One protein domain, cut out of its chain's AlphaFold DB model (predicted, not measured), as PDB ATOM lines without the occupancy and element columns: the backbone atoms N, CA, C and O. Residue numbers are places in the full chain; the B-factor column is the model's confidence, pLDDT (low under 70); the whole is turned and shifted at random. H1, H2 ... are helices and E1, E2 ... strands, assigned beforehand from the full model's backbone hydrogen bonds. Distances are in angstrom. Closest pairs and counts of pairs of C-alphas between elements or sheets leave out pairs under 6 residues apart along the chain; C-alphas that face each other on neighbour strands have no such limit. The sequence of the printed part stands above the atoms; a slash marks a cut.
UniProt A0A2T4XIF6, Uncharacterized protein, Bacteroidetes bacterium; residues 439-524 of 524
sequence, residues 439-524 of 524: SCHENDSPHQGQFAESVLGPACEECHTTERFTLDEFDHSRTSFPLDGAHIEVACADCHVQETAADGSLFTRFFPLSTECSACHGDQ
ATOM      1  N   SER A 439     -18.275 -11.472  33.456       79.50
ATOM      2  CA  SER A 439     -17.821 -11.848  34.799       79.50
ATOM      3  C   SER A 439     -18.965 -12.062  35.797       79.50
ATOM      4  O   SER A 439     -18.815 -12.847  36.731       79.50
ATOM      5  N   CYS A 440     -20.126 -11.428  35.589       80.25
ATOM      6  CA  CYS A 440     -21.328 -11.662  36.397       80.25
ATOM      7  C   CYS A 440     -22.411 -12.476  35.668       80.25
ATOM      8  O   CYS A 440     -23.113 -13.254  36.309       80.25
ATOM      9  N   HIS A 441     -22.541 -12.342  34.345       82.50
ATOM     10  CA  HIS A 441     -23.601 -12.990  33.559       82.50
ATOM     11  C   HIS A 441     -23.139 -14.201  32.736       82.50
ATOM     12  O   HIS A 441     -23.808 -14.582  31.772       82.50
ATOM     13  N   GLU A 442     -22.034 -14.850  33.117       76.81
ATOM     14  CA  GLU A 442     -21.532 -16.059  32.446       76.81
ATOM     15  C   GLU A 442     -22.622 -17.133  32.297       76.81
ATOM     16  O   GLU A 442     -22.795 -17.701  31.218       76.81
ATOM     17  N   ASN A 443     -23.402 -17.355  33.358       73.19
ATOM     18  CA  ASN A 443     -24.431 -18.396  33.410       73.19
ATOM     19  C   ASN A 443     -25.812 -17.941  32.909       73.19
ATOM     20  O   ASN A 443     -26.684 -18.779  32.687       73.19
ATOM     21  N   ASP A 444     -26.008 -16.636  32.711       75.50
ATOM     22  CA  ASP A 444     -27.306 -16.052  32.349       75.50
ATOM     23  C   ASP A 444     -27.389 -15.668  30.867       75.50
ATOM     24  O   ASP A 444     -28.460 -15.315  30.367       75.50
ATOM     25  N   SER A 445     -26.265 -15.724  30.144       81.38
ATOM     26  CA  SER A 445     -26.211 -15.335  28.739       81.38
ATOM     27  C   SER A 445     -27.056 -16.275  27.863       81.38
ATOM     28  O   SER A 445     -26.696 -17.442  27.672       81.38
ATOM     29  N   PRO A 446     -28.131 -15.783  27.211       82.62
ATOM     30  CA  PRO A 446     -28.955 -16.603  26.320       82.62
ATOM     31  C   PRO A 446     -28.244 -16.908  24.995       82.62
ATOM     32  O   PRO A 446     -28.790 -17.598  24.135       82.62
ATOM     33  N   HIS A 447     -27.045 -16.364  24.785       85.31
ATOM     34  CA  HIS A 447     -26.345 -16.427  23.513       85.31
ATOM     35  C   HIS A 447     -25.383 -17.598  23.401       85.31
ATOM     36  O   HIS A 447     -24.899 -17.814  22.297       85.31
ATOM     37  N   GLN A 448     -25.121 -18.374  24.458       83.81
ATOM     38  CA  GLN A 448     -24.303 -19.598  24.373       83.81
ATOM     39  C   GLN A 448     -22.952 -19.370  23.651       83.81
ATOM     40  O   GLN A 448     -22.529 -20.166  22.812       83.81
ATOM     41  N   GLY A 449     -22.310 -18.220  23.900       82.88
ATOM     42  CA  GLY A 449     -21.009 -17.855  23.319       82.88
ATOM     43  C   GLY A 449     -21.003 -17.527  21.817       82.88
ATOM     44  O   GLY A 449     -19.932 -17.392  21.229       82.88
ATOM     45  N   GLN A 450     -22.169 -17.380  21.181       86.81
ATOM     46  CA  GLN A 450     -22.297 -17.205  19.729       86.81
ATOM     47  C   GLN A 450     -21.491 -16.041  19.142       86.81
ATOM     48  O   GLN A 450     -21.018 -16.146  18.019       86.81
ATOM     49  N   PHE A 451     -21.295 -14.941  19.864       87.12
ATOM     50  CA  PHE A 451     -20.702 -13.730  19.287       87.12
ATOM     51  C   PHE A 451     -19.174 -13.635  19.388       87.12
ATOM     52  O   PHE A 451     -18.605 -12.678  18.865       87.12
ATOM     53  N   ALA A 452     -18.504 -14.636  19.974       82.50
ATOM     54  CA  ALA A 452     -17.054 -14.629  20.200       82.50
ATOM     55  C   ALA A 452     -16.220 -14.393  18.925       82.50
ATOM     56  O   ALA A 452     -15.201 -13.714  18.974       82.50
ATOM     57  N   GLU A 453     -16.684 -14.906  17.782       79.81
ATOM     58  CA  GLU A 453     -15.996 -14.834  16.480       79.81
ATOM     59  C   GLU A 453     -16.759 -13.963  15.457       79.81
ATOM     60  O   GLU A 453     -16.532 -14.049  14.248       79.81
ATOM     61  N   SER A 454     -17.727 -13.158  15.914       80.25
ATOM     62  CA  SER A 454     -18.551 -12.320  15.036       80.25
ATOM     63  C   SER A 454     -17.857 -10.998  14.680       80.25
ATOM     64  O   SER A 454     -16.994 -10.515  15.409       80.25
ATOM     65  N   VAL A 455     -18.272 -10.357  13.578       76.19
ATOM     66  CA  VAL A 455     -17.764  -9.022  13.182       76.19
ATOM     67  C   VAL A 455     -18.137  -7.916  14.179       76.19
ATOM     68  O   VAL A 455     -17.477  -6.883  14.221       76.19
ATOM     69  N   LEU A 456     -19.178  -8.143  14.983       77.94
ATOM     70  CA  LEU A 456     -19.624  -7.242  16.048       77.94
ATOM     71  C   LEU A 456     -18.818  -7.444  17.343       77.94
ATOM     72  O   LEU A 456     -18.875  -6.605  18.232       77.94
ATOM     73  N   GLY A 457     -18.036  -8.527  17.431       78.69
ATOM     74  CA  GLY A 457     -17.276  -8.900  18.620       78.69
ATOM     75  C   GLY A 457     -18.141  -9.460  19.763       78.69
ATOM     76  O   GLY A 457     -19.361  -9.550  19.638       78.69
ATOM     77  N   PRO A 458     -17.511  -9.872  20.880       79.62
ATOM     78  CA  PRO A 458     -18.199 -10.405  22.061       79.62
ATOM     79  C   PRO A 458     -18.742  -9.326  23.016       79.62
ATOM     80  O   PRO A 458     -19.351  -9.669  24.028       79.62
ATOM     81  N   ALA A 459     -18.488  -8.045  22.735       85.44
ATOM     82  CA  ALA A 459     -18.854  -6.926  23.596       85.44
ATOM     83  C   ALA A 459     -20.382  -6.788  23.690       85.44
ATOM     84  O   ALA A 459     -21.065  -6.576  22.687       85.44
ATOM     85  N   CYS A 460     -20.932  -6.934  24.896       86.88
ATOM     86  CA  CYS A 460     -22.378  -6.899  25.120       86.88
ATOM     87  C   CYS A 460     -22.950  -5.501  24.860       86.88
ATOM     88  O   CYS A 460     -24.055  -5.376  24.335       86.88
ATOM     89  N   GLU A 461     -22.180  -4.460  25.164       86.31
ATOM     90  CA  GLU A 461     -22.515  -3.043  25.030       86.31
ATOM     91  C   GLU A 461     -22.713  -2.570  23.578       86.31
ATOM     92  O   GLU A 461     -23.306  -1.519  23.342       86.31
ATOM     93  N   GLU A 462     -22.293  -3.363  22.586       85.50
ATOM     94  CA  GLU A 462     -22.565  -3.101  21.163       85.50
ATOM     95  C   GLU A 462     -24.049  -3.268  20.792       85.50
ATOM     96  O   GLU A 462     -24.511  -2.758  19.758       85.50
ATOM     97  N   CYS A 463     -24.779  -4.008  21.631       85.50
ATOM     98  CA  CYS A 463     -26.152  -4.451  21.409       85.50
ATOM     99  C   CYS A 463     -27.066  -4.201  22.621       85.50
ATOM    100  O   CYS A 463     -28.254  -3.949  22.447       85.50
ATOM    101  N   HIS A 464     -26.544  -4.262  23.842       89.06
ATOM    102  CA  HIS A 464     -27.311  -4.184  25.082       89.06
ATOM    103  C   HIS A 464     -26.915  -2.955  25.899       89.06
ATOM    104  O   HIS A 464     -25.800  -2.455  25.812       89.06
ATOM    105  N   THR A 465     -27.838  -2.473  26.728       88.56
ATOM    106  CA  THR A 465     -27.579  -1.393  27.688       88.56
ATOM    107  C   THR A 465     -27.945  -1.857  29.091       88.56
ATOM    108  O   THR A 465     -28.751  -2.775  29.260       88.56
ATOM    109  N   THR A 466     -27.414  -1.190  30.111       87.69
ATOM    110  CA  THR A 466     -27.754  -1.467  31.515       87.69
ATOM    111  C   THR A 466     -29.220  -1.164  31.851       87.69
ATOM    112  O   THR A 466     -29.755  -1.693  32.823       87.69
ATOM    113  N   GLU A 467     -29.902  -0.341  31.047       87.00
ATOM    114  CA  GLU A 467     -31.341  -0.069  31.174       87.00
ATOM    115  C   GLU A 467     -32.201  -1.141  30.501       87.00
ATOM    116  O   GLU A 467     -33.300  -1.453  30.966       87.00
ATOM    117  N   ARG A 468     -31.717  -1.698  29.386       83.19
ATOM    118  CA  ARG A 468     -32.478  -2.624  28.556       83.19
ATOM    119  C   ARG A 468     -31.565  -3.620  27.843       83.19
ATOM    120  O   ARG A 468     -30.771  -3.250  26.980       83.19
ATOM    121  N   PHE A 469     -31.781  -4.900  28.148       84.94
ATOM    122  CA  PHE A 469     -31.076  -6.029  27.534       84.94
ATOM    123  C   PHE A 469     -31.812  -6.648  26.336       84.94
ATOM    124  O   PHE A 469     -31.246  -7.456  25.611       84.94
ATOM    125  N   THR A 470     -33.068  -6.289  26.083       82.75
ATOM    126  CA  THR A 470     -33.809  -6.779  24.913       82.75
ATOM    127  C   THR A 470     -33.689  -5.812  23.740       82.75
ATOM    128  O   THR A 470     -33.877  -4.607  23.896       82.75
ATOM    129  N   LEU A 471     -33.457  -6.335  22.538       82.00
ATOM    130  CA  LEU A 471     -33.491  -5.561  21.297       82.00
ATOM    131  C   LEU A 471     -34.843  -5.752  20.604       82.00
ATOM    132  O   LEU A 471     -35.221  -6.883  20.310       82.00
ATOM    133  N   ASP A 472     -35.568  -4.657  20.360       78.38
ATOM    134  CA  ASP A 472     -36.799  -4.692  19.547       78.38
ATOM    135  C   ASP A 472     -36.482  -4.613  18.046       78.38
ATOM    136  O   ASP A 472     -37.205  -5.173  17.224       78.38
ATOM    137  N   GLU A 473     -35.385  -3.944  17.689       80.75
ATOM    138  CA  GLU A 473     -34.941  -3.733  16.313       80.75
ATOM    139  C   GLU A 473     -33.423  -3.929  16.224       80.75
ATOM    140  O   GLU A 473     -32.687  -3.618  17.164       80.75
ATOM    141  N   PHE A 474     -32.947  -4.439  15.085       87.06
ATOM    142  CA  PHE A 474     -31.523  -4.623  14.821       87.06
ATOM    143  C   PHE A 474     -31.173  -4.265  13.372       87.06
ATOM    144  O   PHE A 474     -31.788  -4.754  12.418       87.06
ATOM    145  N   ASP A 475     -30.157  -3.415  13.210       87.12
ATOM    146  CA  ASP A 475     -29.671  -2.976  11.904       87.12
ATOM    147  C   ASP A 475     -28.765  -4.038  11.265       87.12
ATOM    148  O   ASP A 475     -27.567  -4.135  11.545       87.12
ATOM    149  N   HIS A 476     -29.342  -4.818  10.351       89.12
ATOM    150  CA  HIS A 476     -28.636  -5.883   9.642       89.12
ATOM    151  C   HIS A 476     -27.552  -5.374   8.682       89.12
ATOM    152  O   HIS A 476     -26.695  -6.165   8.283       89.12
ATOM    153  N   SER A 477     -27.518  -4.073   8.351       88.56
ATOM    154  CA  SER A 477     -26.424  -3.487   7.561       88.56
ATOM    155  C   SER A 477     -25.076  -3.538   8.291       88.56
ATOM    156  O   SER A 477     -24.024  -3.474   7.655       88.56
ATOM    157  N   ARG A 478     -25.101  -3.729   9.619       86.44
ATOM    158  CA  ARG A 478     -23.917  -3.938  10.464       86.44
ATOM    159  C   ARG A 478     -23.347  -5.358  10.377       86.44
ATOM    160  O   ARG A 478     -22.294  -5.622  10.951       86.44
ATOM    161  N   THR A 479     -24.026  -6.284   9.702       85.38
ATOM    162  CA  THR A 479     -23.616  -7.693   9.616       85.38
ATOM    163  C   THR A 479     -23.025  -8.037   8.253       85.38
ATOM    164  O   THR A 479     -23.142  -7.289   7.285       85.38
ATOM    165  N   SER A 480     -22.435  -9.228   8.148       84.00
ATOM    166  CA  SER A 480     -21.962  -9.774   6.872       84.00
ATOM    167  C   SER A 480     -23.091 -10.114   5.881       84.00
ATOM    168  O   SER A 480     -22.793 -10.436   4.732       84.00
ATOM    169  N   PHE A 481     -24.362 -10.059   6.301       86.81
ATOM    170  CA  PHE A 481     -25.536 -10.285   5.455       86.81
ATOM    171  C   PHE A 481     -26.572  -9.158   5.639       86.81
ATOM    172  O   PHE A 481     -27.517  -9.301   6.417       86.81
ATOM    173  N   PRO A 482     -26.409  -8.022   4.937       88.56
ATOM    174  CA  PRO A 482     -27.412  -6.962   4.922       88.56
ATOM    175  C   PRO A 482     -28.741  -7.465   4.344       88.56
ATOM    176  O   PRO A 482     -28.764  -8.116   3.297       88.56
ATOM    177  N   LEU A 483     -29.854  -7.161   5.016       89.19
ATOM    178  CA  LEU A 483     -31.185  -7.477   4.498       89.19
ATOM    179  C   LEU A 483     -31.566  -6.458   3.422       89.19
ATOM    180  O   LEU A 483     -31.727  -5.276   3.708       89.19
ATOM    181  N   ASP A 484     -31.749  -6.939   2.194       87.56
ATOM    182  CA  ASP A 484     -32.155  -6.136   1.042       87.56
ATOM    183  C   ASP A 484     -33.417  -6.706   0.372       87.56
ATOM    184  O   ASP A 484     -33.688  -7.916   0.375       87.56
ATOM    185  N   GLY A 485     -34.188  -5.827  -0.273       89.62
ATOM    186  CA  GLY A 485     -35.382  -6.207  -1.028       89.62
ATOM    187  C   GLY A 485     -36.436  -6.885  -0.148       89.62
ATOM    188  O   GLY A 485     -36.822  -6.350   0.884       89.62
ATOM    189  N   ALA A 486     -36.921  -8.060  -0.560       88.38
ATOM    190  CA  ALA A 486     -37.968  -8.780   0.170       88.38
ATOM    191  C   ALA A 486     -37.525  -9.297   1.554       88.38
ATOM    192  O   ALA A 486     -38.385  -9.575   2.381       88.38
ATOM    193  N   HIS A 487     -36.216  -9.407   1.823       87.56
ATOM    194  CA  HIS A 487     -35.703  -9.892   3.109       87.56
ATOM    195  C   HIS A 487     -35.884  -8.891   4.258       87.56
ATOM    196  O   HIS A 487     -35.835  -9.295   5.411       87.56
ATOM    197  N   ILE A 488     -36.123  -7.608   3.960       89.00
ATOM    198  CA  ILE A 488     -36.340  -6.558   4.973       89.00
ATOM    199  C   ILE A 488     -37.629  -6.806   5.773       89.00
ATOM    200  O   ILE A 488     -37.706  -6.461   6.946       89.00
ATOM    201  N   GLU A 489     -38.629  -7.430   5.149       88.31
ATOM    202  CA  GLU A 489     -39.953  -7.674   5.741       88.31
ATOM    203  C   GLU A 489     -40.085  -9.082   6.356       88.31
ATOM    204  O   GLU A 489     -41.166  -9.466   6.803       88.31
ATOM    205  N   VAL A 490     -39.016  -9.889   6.336       88.94
ATOM    206  CA  VAL A 490     -39.022 -11.248   6.897       88.94
ATOM    207  C   VAL A 490     -38.934 -11.165   8.419       88.94
ATOM    208  O   VAL A 490     -38.141 -10.400   8.966       88.94
ATOM    209  N   ALA A 491     -39.750 -11.954   9.124       89.00
ATOM    210  CA  ALA A 491     -39.728 -11.960  10.579       89.00
ATOM    211  C   ALA A 491     -38.417 -12.571  11.092       89.00
ATOM    212  O   ALA A 491     -37.947 -13.578  10.565       89.00
ATOM    213  N   CYS A 492     -37.858 -12.025  12.179       87.94
ATOM    214  CA  CYS A 492     -36.583 -12.493  12.734       87.94
ATOM    215  C   CYS A 492     -36.558 -14.010  12.977       87.94
ATOM    216  O   CYS A 492     -35.547 -14.649  12.713       87.94
ATOM    217  N   ALA A 493     -37.672 -14.592  13.439       88.31
ATOM    218  CA  ALA A 493     -37.788 -16.018  13.754       88.31
ATOM    219  C   ALA A 493     -37.724 -16.948  12.526       88.31
ATOM    220  O   ALA A 493     -37.447 -18.134  12.689       88.31
ATOM    221  N   ASP A 494     -37.960 -16.427  11.315       87.88
ATOM    222  CA  ASP A 494     -37.877 -17.212  10.078       87.88
ATOM    223  C   ASP A 494     -36.416 -17.470   9.668       87.88
ATOM    224  O   ASP A 494     -36.120 -18.459   8.998       87.88
ATOM    225  N   CYS A 495     -35.491 -16.602  10.092       86.81
ATOM    226  CA  CYS A 495     -34.050 -16.776   9.894       86.81
ATOM    227  C   CYS A 495     -33.357 -17.272  11.171       86.81
ATOM    228  O   CYS A 495     -32.534 -18.182  11.120       86.81
ATOM    229  N   HIS A 496     -33.705 -16.702  12.324       90.12
ATOM    230  CA  HIS A 496     -33.115 -16.996  13.626       90.12
ATOM    231  C   HIS A 496     -33.958 -18.011  14.391       90.12
ATOM    232  O   HIS A 496     -34.820 -17.670  15.206       90.12
ATOM    233  N   VAL A 497     -33.694 -19.284  14.111       87.94
ATOM    234  CA  VAL A 497     -34.411 -20.412  14.707       87.94
ATOM    235  C   VAL A 497     -33.925 -20.723  16.124       87.94
ATOM    236  O   VAL A 497     -32.789 -20.431  16.502       87.94
ATOM    237  N   GLN A 498     -34.804 -21.327  16.922       90.88
ATOM    238  CA  GLN A 498     -34.471 -21.802  18.261       90.88
ATOM    239  C   GLN A 498     -33.804 -23.182  18.189       90.88
ATOM    240  O   GLN A 498     -34.317 -24.100  17.552       90.88
ATOM    241  N   GLU A 499     -32.682 -23.330  18.879       90.00
ATOM    242  CA  GLU A 499     -31.890 -24.550  18.988       90.00
ATOM    243  C   GLU A 499     -31.750 -24.968  20.454       90.00
ATOM    244  O   GLU A 499     -31.962 -24.178  21.375       90.00
ATOM    245  N   THR A 500     -31.404 -26.235  20.678       88.31
ATOM    246  CA  THR A 500     -31.140 -26.776  22.015       88.31
ATOM    247  C   THR A 500     -29.633 -26.899  22.228       88.31
ATOM    248  O   THR A 500     -28.954 -27.574  21.454       88.31
ATOM    249  N   ALA A 501     -29.111 -26.251  23.267       82.25
ATOM    250  CA  ALA A 501     -27.716 -26.356  23.681       82.25
ATOM    251  C   ALA A 501     -27.410 -27.731  24.307       82.25
ATOM    252  O   ALA A 501     -28.304 -28.527  24.602       82.25
ATOM    253  N   ALA A 502     -26.122 -28.021  24.512       79.81
ATOM    254  CA  ALA A 502     -25.656 -29.309  25.035       79.81
ATOM    255  C   ALA A 502     -26.159 -29.618  26.461       79.81
ATOM    256  O   ALA A 502     -26.242 -30.786  26.841       79.81
ATOM    257  N   ASP A 503     -26.510 -28.588  27.229       78.19
ATOM    258  CA  ASP A 503     -27.083 -28.672  28.575       78.19
ATOM    259  C   ASP A 503     -28.622 -28.804  28.585       78.19
ATOM    260  O   ASP A 503     -29.225 -28.951  29.647       78.19
ATOM    261  N   GLY A 504     -29.266 -28.791  27.412       79.75
ATOM    262  CA  GLY A 504     -30.718 -28.863  27.257       79.75
ATOM    263  C   GLY A 504     -31.438 -27.511  27.269       79.75
ATOM    264  O   GLY A 504     -32.660 -27.491  27.114       79.75
ATOM    265  N   SER A 505     -30.725 -26.390  27.422       82.00
ATOM    266  CA  SER A 505     -31.313 -25.049  27.339       82.00
ATOM    267  C   SER A 505     -31.688 -24.682  25.898       82.00
ATOM    268  O   SER A 505     -31.073 -25.145  24.935       82.00
ATOM    269  N   LEU A 506     -32.736 -23.872  25.732       87.31
ATOM    270  CA  LEU A 506     -33.150 -23.360  24.425       87.31
ATOM    271  C   LEU A 506     -32.523 -21.991  24.189       87.31
ATOM    272  O   LEU A 506     -32.659 -21.101  25.025       87.31
ATOM    273  N   PHE A 507     -31.906 -21.799  23.028       88.56
ATOM    274  CA  PHE A 507     -31.334 -20.521  22.629       88.56
ATOM    275  C   PHE A 507     -31.681 -20.213  21.173       88.56
ATOM    276  O   PHE A 507     -31.894 -21.114  20.367       88.56
ATOM    277  N   THR A 508     -31.744 -18.936  20.812       90.62
ATOM    278  CA  THR A 508     -31.948 -18.530  19.417       90.62
ATOM    279  C   THR A 508     -30.602 -18.425  18.710       90.62
ATOM    280  O   THR A 508     -29.684 -17.759  19.206       90.62
ATOM    281  N   ARG A 509     -30.468 -19.078  17.549       89.69
ATOM    282  CA  ARG A 509     -29.257 -18.988  16.737       89.69
ATOM    283  C   ARG A 509     -29.225 -17.656  15.988       89.69
ATOM    284  O   ARG A 509     -29.963 -17.456  15.026       89.69
ATOM    285  N   PHE A 510     -28.330 -16.767  16.415       87.94
ATOM    286  CA  PHE A 510     -28.031 -15.488  15.762       87.94
ATOM    287  C   PHE A 510     -26.691 -15.496  15.021       87.94
ATOM    288  O   PHE A 510     -26.551 -14.799  14.020       87.94
ATOM    289  N   PHE A 511     -25.717 -16.300  15.468       85.81
ATOM    290  CA  PHE A 511     -24.435 -16.469  14.779       85.81
ATOM    291  C   PHE A 511     -23.722 -17.774  15.179       85.81
ATOM    292  O   PHE A 511     -23.680 -18.088  16.364       85.81
ATOM    293  N   PRO A 512     -23.065 -18.499  14.251       84.50
ATOM    294  CA  PRO A 512     -23.087 -18.267  12.809       84.50
ATOM    295  C   PRO A 512     -24.391 -18.779  12.184       84.50
ATOM    296  O   PRO A 512     -24.951 -19.774  12.641       84.50
ATOM    297  N   LEU A 513     -24.836 -18.120  11.111       84.44
ATOM    298  CA  LEU A 513     -25.811 -18.659  10.160       84.44
ATOM    299  C   LEU A 513     -25.177 -18.746   8.776       84.44
ATOM    300  O   LEU A 513     -24.298 -17.954   8.430       84.44
ATOM    301  N   SER A 514     -25.635 -19.710   7.980       83.81
ATOM    302  CA  SER A 514     -25.251 -19.776   6.575       83.81
ATOM    303  C   SER A 514     -25.888 -18.622   5.804       83.81
ATOM    304  O   SER A 514     -27.078 -18.358   5.945       83.81
ATOM    305  N   THR A 515     -25.098 -17.965   4.960       83.06
ATOM    306  CA  THR A 515     -25.560 -16.933   4.020       83.06
ATOM    307  C   THR A 515     -25.844 -17.500   2.625       83.06
ATOM    308  O   THR A 515     -26.161 -16.757   1.696       83.06
ATOM    309  N   GLU A 516     -25.720 -18.818   2.447       85.88
ATOM    310  CA  GLU A 516     -26.040 -19.482   1.187       85.88
ATOM    311  C   GLU A 516     -27.557 -19.610   1.020       85.88
ATOM    312  O   GLU A 516     -28.242 -20.157   1.882       85.88
ATOM    313  N   CYS A 517     -28.089 -19.191  -0.133       82.44
ATOM    314  CA  CYS A 517     -29.532 -19.225  -0.395       82.44
ATOM    315  C   CYS A 517     -30.153 -20.619  -0.185       82.44
ATOM    316  O   CYS A 517     -31.301 -20.728   0.236       82.44
ATOM    317  N   SER A 518     -29.406 -21.693  -0.466       84.44
ATOM    318  CA  SER A 518     -29.857 -23.078  -0.283       84.44
ATOM    319  C   SER A 518     -30.072 -23.468   1.178       84.44
ATOM    320  O   SER A 518     -30.831 -24.393   1.432       84.44
ATOM    321  N   ALA A 519     -29.449 -22.785   2.137       80.62
ATOM    322  CA  ALA A 519     -29.648 -23.079   3.552       80.62
ATOM    323  C   ALA A 519     -31.039 -22.648   4.054       80.62
ATOM    324  O   ALA A 519     -31.565 -23.268   4.971       80.62
ATOM    325  N   CYS A 520     -31.652 -21.636   3.427       78.19
ATOM    326  CA  CYS A 520     -32.963 -21.098   3.820       78.19
ATOM    327  C   CYS A 520     -34.073 -21.367   2.786       78.19
ATOM    328  O   CYS A 520     -35.253 -21.348   3.125       78.19
ATOM    329  N   HIS A 521     -33.718 -21.646   1.526       82.06
ATOM    330  CA  HIS A 521     -34.664 -21.920   0.433       82.06
ATOM    331  C   HIS A 521     -34.502 -23.319  -0.193       82.06
ATOM    332  O   HIS A 521     -35.082 -23.581  -1.245       82.06
ATOM    333  N   GLY A 522     -33.684 -24.197   0.399       66.38
ATOM    334  CA  GLY A 522     -33.274 -25.473  -0.200       66.38
ATOM    335  C   GLY A 522     -34.333 -26.577  -0.248       66.38
ATOM    336  O   GLY A 522     -34.229 -27.437  -1.117       66.38
ATOM    337  N   ASP A 523     -35.353 -26.526   0.614       60.28
ATOM    338  CA  ASP A 523     -36.446 -27.511   0.662       60.28
ATOM    339  C   ASP A 523     -37.793 -26.875   0.267       60.28
ATOM    340  O   ASP A 523     -38.710 -26.751   1.080       60.28
ATOM    341  N   GLN A 524     -37.908 -26.454  -0.998       46.44
ATOM    342  CA  GLN A 524     -39.175 -26.053  -1.638       46.44
ATOM    343  C   GLN A 524     -39.578 -27.047  -2.729       46.44
ATOM    344  O   GLN A 524     -38.742 -27.312  -3.628       46.44
TER     345      GLN A 524
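What this domain is: This is residues 439 to 524 of the 524 residues of an uncharacterized protein of Bacteroidetes bacterium (UniProt A0A2T4XIF6). With little regular structure, a looping chain joins four short, scattered helices and a small strand hairpin, E1 and E2; the long link, residues 454 to 484, runs along one side. Of 86 printed residues, 24 are in named elements, in order H1 H2 H3 E1 E2 H4, class mixed. It is only just compact, close to loose: radius of gyration of the C-alphas 14.2 A, spans 43, 28 and 22 A.

How they stand to each other: H2, residues 485 to 489, has 0 of 1 O i to N i+4 pairs within hydrogen-bond range and 1 of 2 O i to N i+3 pairs. E1, residues 498 to 500, is antiparallel to E2, residues 506 to 508; N 499 and O 507, 2.8 A apart, are within range. H3, residues 492 to 495, is close but not clearly touching H4, residues 517 to 521; their closest C-alphas, 495 and 520, are 7.5 A apart.

Where its parts are: Find C-alpha 450 at (-22.297, -17.205, 19.729); H1 runs from there to residue 453. H4 ends at C-alpha 521, (-34.664, -21.920, 0.433).

The domain as a whole: The printed part has no cut; pLDDT is under 70 at residues 522 to 524.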